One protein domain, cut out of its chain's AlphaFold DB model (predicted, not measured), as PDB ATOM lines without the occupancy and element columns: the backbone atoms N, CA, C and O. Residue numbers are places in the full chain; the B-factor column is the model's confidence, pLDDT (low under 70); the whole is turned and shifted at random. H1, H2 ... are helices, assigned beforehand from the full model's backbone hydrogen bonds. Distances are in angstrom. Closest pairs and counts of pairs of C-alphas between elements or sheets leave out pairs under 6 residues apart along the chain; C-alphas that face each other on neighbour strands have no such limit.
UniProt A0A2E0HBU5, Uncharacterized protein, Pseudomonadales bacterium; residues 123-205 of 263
ATOM      1  N   THR A 123      20.479  14.515  34.236       81.62
ATOM      2  CA  THR A 123      19.809  15.795  34.466       81.62
ATOM      3  C   THR A 123      20.341  16.447  35.741       81.62
ATOM      4  O   THR A 123      20.855  15.782  36.641       81.62
ATOM      5  N   THR A 124      20.173  17.765  35.885       84.06
ATOM      6  CA  THR A 124      20.452  18.450  37.163       84.06
ATOM      7  C   THR A 124      19.697  17.796  38.325       84.06
ATOM      8  O   THR A 124      20.219  17.723  39.434       84.06
ATOM      9  N   ALA A 125      18.492  17.279  38.067       80.06
ATOM     10  CA  ALA A 125      17.695  16.574  39.061       80.06
ATOM     11  C   ALA A 125      18.341  15.249  39.496       80.06
ATOM     12  O   ALA A 125      18.356  14.963  40.691       80.06
ATOM     13  N   ASP A 126      18.918  14.481  38.567       80.56
ATOM     14  CA  ASP A 126      19.622  13.230  38.889       80.56
ATOM     15  C   ASP A 126      20.865  13.503  39.743       80.56
ATOM     16  O   ASP A 126      21.086  12.832  40.752       80.56
ATOM     17  N   ARG A 127      21.614  14.565  39.418       86.00
ATOM     18  CA  ARG A 127      22.775  14.991  40.213       86.00
ATOM     19  C   ARG A 127      22.385  15.413  41.631       86.00
ATOM     20  O   ARG A 127      23.046  15.019  42.588       86.00
ATOM     21  N   LEU A 128      21.330  16.216  41.776       88.81
ATOM     22  CA  LEU A 128      20.829  16.622  43.093       88.81
ATOM     23  C   LEU A 128      20.326  15.419  43.896       88.81
ATOM     24  O   LEU A 128      20.573  15.338  45.096       88.81
ATOM     25  N   ALA A 129      19.676  14.457  43.239       89.75
ATOM     26  CA  ALA A 129      19.249  13.230  43.893       89.75
ATOM     27  C   ALA A 129      20.444  12.381  44.360       89.75
ATOM     28  O   ALA A 129      20.395  11.852  45.465       89.75
ATOM     29  N   ALA A 130      21.531  12.312  43.584       91.00
ATOM     30  CA  ALA A 130      22.769  11.648  43.996       91.00
ATOM     31  C   ALA A 130      23.440  12.336  45.202       91.00
ATOM     32  O   ALA A 130      23.907  11.654  46.113       91.00
ATOM     33  N   ILE A 131      23.454  13.676  45.236       92.31
ATOM     34  CA  ILE A 131      23.956  14.460  46.380       92.31
ATOM     35  C   ILE A 131      23.142  14.151  47.638       92.31
ATOM     36  O   ILE A 131      23.711  13.778  48.662       92.31
ATOM     37  N   ASN A 132      21.815  14.261  47.545       93.56
ATOM     38  CA  ASN A 132      20.927  13.995  48.674       93.56
ATOM     39  C   ASN A 132      21.035  12.537  49.125       93.56
ATOM     40  O   ASN A 132      21.088  12.269  50.316       93.56
ATOM     41  N   TYR A 133      21.137  11.596  48.186       96.50
ATOM     42  CA  TYR A 133      21.359  10.191  48.503       96.50
ATOM     43  C   TYR A 133      22.625   9.990  49.342       96.50
ATOM     44  O   TYR A 133      22.580   9.339  50.383       96.50
ATOM     45  N   GLN A 134      23.745  10.574  48.913       95.00
ATOM     46  CA  GLN A 134      25.008  10.456  49.633       95.00
ATOM     47  C   GLN A 134      24.934  11.081  51.033       95.00
ATOM     48  O   GLN A 134      25.494  10.518  51.971       95.00
ATOM     49  N   ALA A 135      24.273  12.232  51.170       94.69
ATOM     50  CA  ALA A 135      24.145  12.936  52.442       94.69
ATOM     51  C   ALA A 135      23.238  12.185  53.431       94.69
ATOM     52  O   ALA A 135      23.643  11.930  54.562       94.69
ATOM     53  N   GLU A 136      22.043  11.792  52.990       96.75
ATOM     54  CA  GLU A 136      21.033  11.175  53.854       96.75
ATOM     55  C   GLU A 136      21.372   9.710  54.152       96.75
ATOM     56  O   GLU A 136      21.460   9.301  55.310       96.75
ATOM     57  N   CYS A 137      21.646   8.908  53.118       97.12
ATOM     58  CA  CYS A 137      21.907   7.473  53.264       97.12
ATOM     59  C   CYS A 137      23.364   7.150  53.640       97.12
ATOM     60  O   CYS A 137      23.696   5.984  53.850       97.12
ATOM     61  N   GLY A 138      24.232   8.166  53.700       95.75
ATOM     62  CA  GLY A 138      25.613   8.075  54.182       95.75
ATOM     63  C   GLY A 138      25.800   8.454  55.657       95.75
ATOM     64  O   GLY A 138      26.928   8.445  56.145       95.75
ATOM     65  N   SER A 139      24.725   8.836  56.354       95.06
ATOM     66  CA  SER A 139      24.780   9.401  57.709       95.06
ATOM     67  C   SER A 139      25.067   8.366  58.806       95.06
ATOM     68  O   SER A 139      25.803   8.658  59.747       95.06
ATOM     69  N   CYS A 140      24.530   7.148  58.674       95.69
ATOM     70  CA  CYS A 140      24.695   6.066  59.658       95.69
ATOM     71  C   CYS A 140      25.621   4.939  59.178       95.69
ATOM     72  O   CYS A 140      26.271   4.269  59.978       95.69
ATOM     73  N   HIS A 141      25.680   4.710  57.868       96.75
ATOM     74  CA  HIS A 141      26.519   3.697  57.239       96.75
ATOM     75  C   HIS A 141      26.995   4.198  55.874       96.75
ATOM     76  O   HIS A 141      26.593   5.260  55.414       96.75
ATOM     77  N   LEU A 142      27.837   3.419  55.193       95.81
ATOM     78  CA  LEU A 142      28.223   3.702  53.812       95.81
ATOM     79  C   LEU A 142      26.975   3.925  52.941       95.81
ATOM     80  O   LEU A 142      26.097   3.066  52.918       95.81
ATOM     81  N   ALA A 143      26.938   5.004  52.156       96.75
ATOM     82  CA  ALA A 143      25.939   5.160  51.102       96.75
ATOM     83  C   ALA A 143      26.168   4.077  50.032       96.75
ATOM     84  O   ALA A 143      27.030   4.194  49.154       96.75
ATOM     85  N   TYR A 144      25.458   2.958  50.156       96.88
ATOM     86  CA  TYR A 144      25.699   1.765  49.353       96.88
ATOM     87  C   TYR A 144      25.490   2.041  47.854       96.88
ATOM     88  O   TYR A 144      24.474   2.606  47.464       96.88
ATOM     89  N   PRO A 145      26.396   1.632  46.952       95.50
ATOM     90  CA  PRO A 145      26.175   1.839  45.524       95.50
ATOM     91  C   PRO A 145      24.835   1.235  45.052       95.50
ATOM     92  O   PRO A 145      24.605   0.045  45.292       95.50
ATOM     93  N   PRO A 146      23.981   1.987  44.326       95.25
ATOM     94  CA  PRO A 146      22.647   1.521  43.925       95.25
ATOM     95  C   PRO A 146      22.652   0.174  43.177       95.25
ATOM     96  O   PRO A 146      21.770  -0.660  43.361       95.25
ATOM     97  N   ARG A 147      23.716  -0.109  42.417       93.12
ATOM     98  CA  ARG A 147      23.926  -1.369  41.680       93.12
ATOM     99  C   ARG A 147      24.075  -2.636  42.539       93.12
ATOM    100  O   ARG A 147      24.269  -3.710  41.974       93.12
ATOM    101  N   LEU A 148      24.092  -2.523  43.868       93.69
ATOM    102  CA  LEU A 148      24.264  -3.661  44.779       93.69
ATOM    103  C   LEU A 148      22.949  -4.359  45.137       93.69
ATOM    104  O   LEU A 148      22.996  -5.472  45.648       93.69
ATOM    105  N   LEU A 149      21.799  -3.743  44.853       94.81
ATOM    106  CA  LEU A 149      20.476  -4.343  45.032       94.81
ATOM    107  C   LEU A 149      19.594  -4.093  43.800       94.81
ATOM    108  O   LEU A 149      19.797  -3.101  43.092       94.81
ATOM    109  N   PRO A 150      18.619  -4.976  43.523       93.06
ATOM    110  CA  PRO A 150      17.648  -4.763  42.456       93.06
ATOM    111  C   PRO A 150      16.654  -3.645  42.815       93.06
ATOM    112  O   PRO A 150      16.447  -3.329  43.988       93.06
ATOM    113  N   ALA A 151      15.995  -3.077  41.801       93.94
ATOM    114  CA  ALA A 151      15.020  -1.991  41.957       93.94
ATOM    115  C   ALA A 151      13.949  -2.278  43.020       93.94
ATOM    116  O   ALA A 151      13.647  -1.415  43.843       93.94
ATOM    117  N   VAL A 152      13.400  -3.498  43.017       92.75
ATOM    118  CA  VAL A 152      12.342  -3.909  43.952       92.75
ATOM    119  C   VAL A 152      12.795  -3.805  45.408       92.75
ATOM    120  O   VAL A 152      12.061  -3.278  46.234       92.75
ATOM    121  N   SER A 153      14.032  -4.203  45.710       95.19
ATOM    122  CA  SER A 153      14.598  -4.112  47.056       95.19
ATOM    123  C   SER A 153      14.719  -2.669  47.529       95.19
ATOM    124  O   SER A 153      14.339  -2.359  48.657       95.19
ATOM    125  N   TRP A 154      15.208  -1.773  46.668       97.25
ATOM    126  CA  TRP A 154      15.314  -0.353  47.001       97.25
ATOM    127  C   TRP A 154      13.953   0.295  47.221       97.25
ATOM    128  O   TRP A 154      13.787   1.041  48.184       97.25
ATOM    129  N   ALA A 155      12.973  -0.016  46.371       96.88
ATOM    130  CA  ALA A 155      11.612   0.476  46.538       96.88
ATOM    131  C   ALA A 155      11.014   0.021  47.880       96.88
ATOM    132  O   ALA A 155      10.447   0.840  48.603       96.88
ATOM    133  N   THR A 156      11.200  -1.252  48.251       96.50
ATOM    134  CA  THR A 156      10.745  -1.774  49.546       96.50
ATOM    135  C   THR A 156      11.434  -1.070  50.717       96.50
ATOM    136  O   THR A 156      10.744  -0.601  51.620       96.50
ATOM    137  N   LEU A 157      12.762  -0.915  50.685       97.62
ATOM    138  CA  LEU A 157      13.513  -0.225  51.745       97.62
ATOM    139  C   LEU A 157      13.057   1.227  51.937       97.62
ATOM    140  O   LEU A 157      12.806   1.651  53.061       97.62
ATOM    141  N   MET A 158      12.895   1.974  50.844       98.06
ATOM    142  CA  MET A 158      12.487   3.382  50.898       98.06
ATOM    143  C   MET A 158      11.038   3.577  51.357       98.06
ATOM    144  O   MET A 158      10.693   4.652  51.840       98.06
ATOM    145  N   SER A 159      10.192   2.551  51.232       97.12
ATOM    146  CA  SER A 159       8.824   2.575  51.767       97.12
ATOM    147  C   SER A 159       8.739   2.277  53.269       97.12
ATOM    148  O   SER A 159       7.709   2.545  53.877       97.12
ATOM    149  N   GLY A 160       9.809   1.739  53.867       96.06
ATOM    150  CA  GLY A 160       9.844   1.257  55.252       96.06
ATOM    151  C   GLY A 160      10.864   1.969  56.141       96.06
ATOM    152  O   GLY A 160      11.375   1.359  57.071       96.06
ATOM    153  N   LEU A 161      11.194   3.235  55.861       97.56
ATOM    154  CA  LEU A 161      12.260   3.959  56.570       97.56
ATOM    155  C   LEU A 161      12.009   4.166  58.074       97.56
ATOM    156  O   LEU A 161      12.968   4.312  58.823       97.56
ATOM    157  N   ALA A 162      10.755   4.142  58.530       97.38
ATOM    158  CA  ALA A 162      10.418   4.243  59.953       97.38
ATOM    159  C   ALA A 162      10.914   3.046  60.787       97.38
ATOM    160  O   ALA A 162      11.131   3.191  61.988       97.38
ATOM    161  N   ASP A 163      11.094   1.881  60.153       96.56
ATOM    162  CA  ASP A 163      11.671   0.669  60.747       96.56
ATOM    163  C   ASP A 163      12.841   0.181  59.881       96.56
ATOM    164  O   ASP A 163      12.825  -0.875  59.237       96.56
ATOM    165  N   HIS A 164      13.879   1.011  59.818       97.19
ATOM    166  CA  HIS A 164      15.080   0.753  59.045       97.19
ATOM    167  C   HIS A 164      16.092  -0.045  59.873       97.19
ATOM    168  O   HIS A 164      17.104   0.470  60.344       97.19
ATOM    169  N   PHE A 165      15.818  -1.341  60.037       96.88
ATOM    170  CA  PHE A 165      16.669  -2.283  60.777       96.88
ATOM    171  C   PHE A 165      16.834  -1.956  62.269       96.88
ATOM    172  O   PHE A 165      17.913  -2.169  62.827       96.88
ATOM    173  N   GLY A 166      15.755  -1.505  62.914       96.12
ATOM    174  CA  GLY A 166      15.749  -1.116  64.327       96.12
ATOM    175  C   GLY A 166      16.029   0.367  64.578       96.12
ATOM    176  O   GLY A 166      16.015   0.781  65.731       96.12
ATOM    177  N   GLU A 167      16.236   1.154  63.521       96.25
ATOM    178  CA  GLU A 167      16.407   2.608  63.573       96.25
ATOM    179  C   GLU A 167      15.303   3.313  62.773       96.25
ATOM    180  O   GLU A 167      14.750   2.746  61.829       96.25
ATOM    181  N   ASN A 168      15.009   4.570  63.113       97.25
ATOM    182  CA  ASN A 168      14.157   5.427  62.287       97.25
ATOM    183  C   ASN A 168      15.036   6.255  61.334       97.25
ATOM    184  O   ASN A 168      15.815   7.097  61.777       97.25
ATOM    185  N   ALA A 169      14.880   6.023  60.031       97.38
ATOM    186  CA  ALA A 169      15.576   6.723  58.953       97.38
ATOM    187  C   ALA A 169      14.614   7.540  58.067       97.38
ATOM    188  O   ALA A 169      14.881   7.744  56.881       97.38
ATOM    189  N   GLU A 170      13.455   7.949  58.592       97.06
ATOM    190  CA  GLU A 170      12.477   8.751  57.858       97.06
ATOM    191  C   GLU A 170      13.066  10.079  57.386       97.06
ATOM    192  O   GLU A 170      13.782  10.779  58.098       97.06
ATOM    193  N   LEU A 171      12.690  10.453  56.165       96.88
ATOM    194  CA  LEU A 171      13.077  11.702  55.529       96.88
ATOM    195  C   LEU A 171      11.824  12.460  55.091       96.88
ATOM    196  O   LEU A 171      10.733  11.894  54.961       96.88
ATOM    197  N   ALA A 172      11.987  13.751  54.801       96.19
ATOM    198  CA  ALA A 172      10.911  14.552  54.229       96.19
ATOM    199  C   ALA A 172      10.371  13.894  52.937       96.19
ATOM    200  O   ALA A 172      11.173  13.464  52.102       96.19
ATOM    201  N   PRO A 173       9.042  13.871  52.696       95.50
ATOM    202  CA  PRO A 173       8.444  13.094  51.603       95.50
ATOM    203  C   PRO A 173       9.038  13.363  50.213       95.50
ATOM    204  O   PRO A 173       9.232  12.442  49.420       95.50
ATOM    205  N   VAL A 174       9.372  14.624  49.919       93.75
ATOM    206  CA  VAL A 174      10.000  15.020  48.647       93.75
ATOM    207  C   VAL A 174      11.411  14.437  48.515       93.75
ATOM    208  O   VAL A 174      11.778  13.943  47.448       93.75
ATOM    209  N   THR A 175      12.197  14.456  49.593       94.25
ATOM    210  CA  THR A 175      13.542  13.867  49.633       94.25
ATOM    211  C   THR A 175      13.469  12.353  49.463       94.25
ATOM    212  O   THR A 175      14.154  11.813  48.594       94.25
ATOM    213  N   THR A 176      12.566  11.689  50.192       96.81
ATOM    214  CA  THR A 176      12.307  10.245  50.082       96.81
ATOM    215  C   THR A 176      11.987   9.843  48.645       96.81
ATOM    216  O   THR A 176      12.621   8.939  48.102       96.81
ATOM    217  N   ALA A 177      11.057  10.543  47.988       95.62
ATOM    218  CA  ALA A 177      10.664  10.245  46.611       95.62
ATOM    219  C   ALA A 177      11.823  10.427  45.613       95.62
ATOM    220  O   ALA A 177      12.014   9.602  44.715       95.62
ATOM    221  N   ASN A 178      12.624  11.485  45.779       94.75
ATOM    222  CA  ASN A 178      13.776  11.748  44.917       94.75
ATOM    223  C   ASN A 178      14.866  10.680  45.063       94.75
ATOM    224  O   ASN A 178      15.367  10.185  44.049       94.75
ATOM    225  N   ILE A 179      15.196  10.297  46.298       96.62
ATOM    226  CA  ILE A 179      16.186   9.252  46.580       96.62
ATOM    227  C   ILE A 179      15.686   7.888  46.096       96.62
ATOM    228  O   ILE A 179      16.431   7.167  45.432       96.62
ATOM    229  N   ALA A 180      14.418   7.550  46.343       97.19
ATOM    230  CA  ALA A 180      13.833   6.292  45.884       97.19
ATOM    231  C   ALA A 180      13.903   6.158  44.359       97.19
ATOM    232  O   ALA A 180      14.337   5.125  43.845       97.19
ATOM    233  N   ARG A 181      13.558   7.225  43.627       96.50
ATOM    234  CA  ARG A 181      13.702   7.258  42.167       96.50
ATOM    235  C   ARG A 181      15.158   7.072  41.744       96.50
ATOM    236  O   ARG A 181      15.421   6.264  40.858       96.50
ATOM    237  N   TYR A 182      16.093   7.785  42.370       96.38
ATOM    238  CA  TYR A 182      17.517   7.660  42.056       96.38
ATOM    239  C   TYR A 182      18.025   6.223  42.240       96.38
ATOM    240  O   TYR A 182      18.668   5.684  41.334       96.38
ATOM    241  N   LEU A 183      17.686   5.588  43.365       97.00
ATOM    242  CA  LEU A 183      18.079   4.215  43.677       97.00
ATOM    243  C   LEU A 183      17.491   3.203  42.694       97.00
ATOM    244  O   LEU A 183      18.217   2.339  42.207       97.00
ATOM    245  N   VAL A 184      16.204   3.329  42.361       95.81
ATOM    246  CA  VAL A 184      15.529   2.452  41.392       95.81
ATOM    247  C   VAL A 184      16.148   2.590  39.999       95.81
ATOM    248  O   VAL A 184      16.486   1.574  39.387       95.81
ATOM    249  N   THR A 185      16.370   3.820  39.521       94.94
ATOM    250  CA  THR A 185      16.951   4.091  38.195       94.94
ATOM    251  C   THR A 185      18.361   3.515  38.038       94.94
ATOM    252  O   THR A 185      18.697   3.002  36.975       94.94
ATOM    253  N   HIS A 186      19.180   3.564  39.092       93.44
ATOM    254  CA  HIS A 186      20.581   3.115  39.060       93.44
ATOM    255  C   HIS A 186      20.789   1.728  39.687       93.44
ATOM    256  O   HIS A 186      21.925   1.328  39.970       93.44
ATOM    257  N   SER A 187      19.698   1.006  39.937       94.69
ATOM    258  CA  SER A 187      19.715  -0.299  40.590       94.69
ATOM    259  C   SER A 187      20.397  -1.383  39.752       94.69
ATOM    260  O   SER A 187      20.718  -1.217  38.572       94.69
ATOM    261  N   ALA A 188      20.644  -2.530  40.380       91.31
ATOM    262  CA  ALA A 188      21.166  -3.695  39.687       91.31
ATOM    263  C   ALA A 188      20.156  -4.172  38.620       91.31
ATOM    264  O   ALA A 188      19.014  -4.470  38.974       91.31
ATOM    265  N   PRO A 189      20.544  -4.309  37.337       87.25
ATOM    266  CA  PRO A 189      19.636  -4.831  36.320       87.25
ATOM    267  C   PRO A 189      19.324  -6.306  36.595       87.25
ATOM    268  O   PRO A 189      20.186  -7.026  37.106       87.25
ATOM    269  N   ASP A 190      18.148  -6.784  36.184       80.75
ATOM    270  CA  ASP A 190      17.631  -8.130  36.505       80.75
ATOM    271  C   ASP A 190      18.590  -9.277  36.155       80.75
ATOM    272  O   ASP A 190      18.691 -10.279  36.859       80.75
ATOM    273  N   ARG A 191      19.357  -9.122  35.071       80.56
ATOM    274  CA  ARG A 191      20.356 -10.110  34.625       80.56
ATOM    275  C   ARG A 191      21.686 -10.061  35.389       80.56
ATOM    276  O   ARG A 191      22.588 -10.843  35.095       80.56
ATOM    277  N   SER A 192      21.863  -9.118  36.310       83.94
ATOM    278  CA  SER A 192      23.104  -8.968  37.072       83.94
ATOM    279  C   SER A 192      23.240 -10.044  38.148       83.94
ATOM    280  O   SER A 192      22.260 -10.535  38.700       83.94
ATOM    281  N   ARG A 193      24.481 -10.363  38.526       82.69
ATOM    282  CA  ARG A 193      24.785 -11.262  39.653       82.69
ATOM    283  C   ARG A 193      24.191 -10.806  40.997       82.69
ATOM    284  O   ARG A 193      23.946 -11.647  41.850       82.69
ATOM    285  N   PHE A 194      23.910  -9.510  41.149       81.12
ATOM    286  CA  PHE A 194      23.272  -8.928  42.335       81.12
ATOM    287  C   PHE A 194      21.740  -9.041  42.320       81.12
ATOM    288  O   PHE A 194      21.122  -9.049  43.378       81.12
ATOM    289  N   ALA A 195      21.127  -9.178  41.141       77.94
ATOM    290  CA  ALA A 195      19.689  -9.401  40.984       77.94
ATOM    291  C   ALA A 195      19.315 -10.894  40.873       77.94
ATOM    292  O   ALA A 195      18.139 -11.245  40.891       77.94
ATOM    293  N   ARG A 196      20.300 -11.802  40.802       73.25
ATOM    294  CA  ARG A 196      20.079 -13.256  40.876       73.25
ATOM    295  C   ARG A 196      19.851 -13.676  42.335       73.25
ATOM    296  O   ARG A 196      20.788 -14.071  43.024       73.25
ATOM    297  N   TYR A 197      18.611 -13.585  42.804       70.00
ATOM    298  CA  TYR A 197      18.180 -14.061  44.126       70.00
ATOM    299  C   TYR A 197      17.303 -15.325  44.020       70.00
ATOM    300  O   TYR A 197      16.895 -15.726  42.926       70.00
ATOM    301  N   ALA A 198      17.059 -16.003  45.150       56.72
ATOM    302  CA  ALA A 198      16.200 -17.186  45.196       56.72
ATOM    303  C   ALA A 198      14.778 -16.796  44.764       56.72
ATOM    304  O   ALA A 198      14.171 -15.918  45.371       56.72
ATOM    305  N   LYS A 199      14.280 -17.398  43.675       58.84
ATOM    306  CA  LYS A 199      12.992 -17.061  43.045       58.84
ATOM    307  C   LYS A 199      11.885 -16.909  44.104       58.84
ATOM    308  O   LYS A 199      11.434 -17.912  44.642       58.84
ATOM    309  N   GLY A 200      11.451 -15.671  44.353       65.50
ATOM    310  CA  GLY A 200      10.326 -15.344  45.238       65.50
ATOM    311  C   GLY A 200      10.643 -14.430  46.429       65.50
ATOM    312  O   GLY A 200       9.710 -13.867  46.989       65.50
ATOM    313  N   GLU A 201      11.911 -14.229  46.799       80.00
ATOM    314  CA  GLU A 201      12.275 -13.382  47.950       80.00
ATOM    315  C   GLU A 201      12.815 -12.014  47.522       80.00
ATOM    316  O   GLU A 201      13.686 -11.942  46.667       80.00
ATOM    317  N   VAL A 202      12.368 -10.917  48.141       87.50
ATOM    318  CA  VAL A 202      12.945  -9.581  47.904       87.50
ATOM    319  C   VAL A 202      14.084  -9.347  48.907       87.50
ATOM    320  O   VAL A 202      13.810  -9.138  50.090       87.50
ATOM    321  N   PRO A 203      15.367  -9.384  48.495       90.50
ATOM    322  CA  PRO A 203      16.472  -9.247  49.439       90.50
ATOM    323  C   PRO A 203      16.573  -7.804  49.945       90.50
ATOM    324  O   PRO A 203      16.747  -6.887  49.152       90.50
ATOM    325  N   LEU A 204      16.526  -7.594  51.262       94.44
ATOM    326  CA  LEU A 204      16.638  -6.253  51.865       94.44
ATOM    327  C   LEU A 204      18.051  -5.922  52.366       94.44
ATOM    328  O   LEU A 204      18.351  -4.774  52.667       94.44
ATOM    329  N   ARG A 205      18.944  -6.916  52.442       95.50
ATOM    330  CA  ARG A 205      20.340  -6.740  52.867       95.50
ATOM    331  C   ARG A 205      21.285  -7.201  51.766       95.50
ATOM    332  O   ARG A 205      21.200  -8.348  51.330       95.50
TER     333      ARG A 205
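Overview. This is residues 123 to 205 of the 263 residues of an uncharacterized protein of Pseudomonadales bacterium (UniProt A0A2E0HBU5). Two helices, H2 and H3, lie side by side as a helical hairpin, and the longest helix, H1, crosses H3 about perpendicular on its other side, with H3 in the middle. Long loops join the three helices, and a tail without a named element, residues 186 to 205, runs to the far end from H1. The printed part has 83 residues, with three named helices in the order H1, H2, H3 and no named strand; its class is all helix, though under half of its residues, 36, are in named elements. It is compact, with a radius of gyration of the C-alphas of 12.6 A and spans of 34 by 33 by 20 A.

Along the chain. Find C-alpha 124 at (20.452, 18.450, 37.163); from there H1, residues 124 to 137, runs 19.5 A to C-alpha 137 at (21.907, 7.473, 53.264). H3, residues 173 to 185, runs 18.3 A and ends at C-alpha 185, at (16.951, 4.091, 38.195). Look between them for H2, residues 151 to 159, 12.5 A long.

Arrangement. Start at H1, which touches H3 where the closest C-alphas, those of Tyr 133 and Ile 179, are 5.6 A apart; their lines stand at 76 degrees, about perpendicular. H3 also touches H2, with the C-alphas of Ala 151 and Val 184 closest at 4.5 A. H2 and H3 form a hairpin, at a shallow tilt of 13 degrees, opposite ways. H1 and H2 are apart. In H1, H2 and H3 every O i to N i+4 pair is within hydrogen-bond range.

Size, cuts and confidence. The two C-alphas farthest apart, those of Thr 124 and Ala 198, are 36.8 A apart. The printed part has no cut. The links H1 to H2 and H2 to H3, 13 residues each, are long. Look at residues 198 to 200 for pLDDT under 70; the mean of the printed part is 91.3.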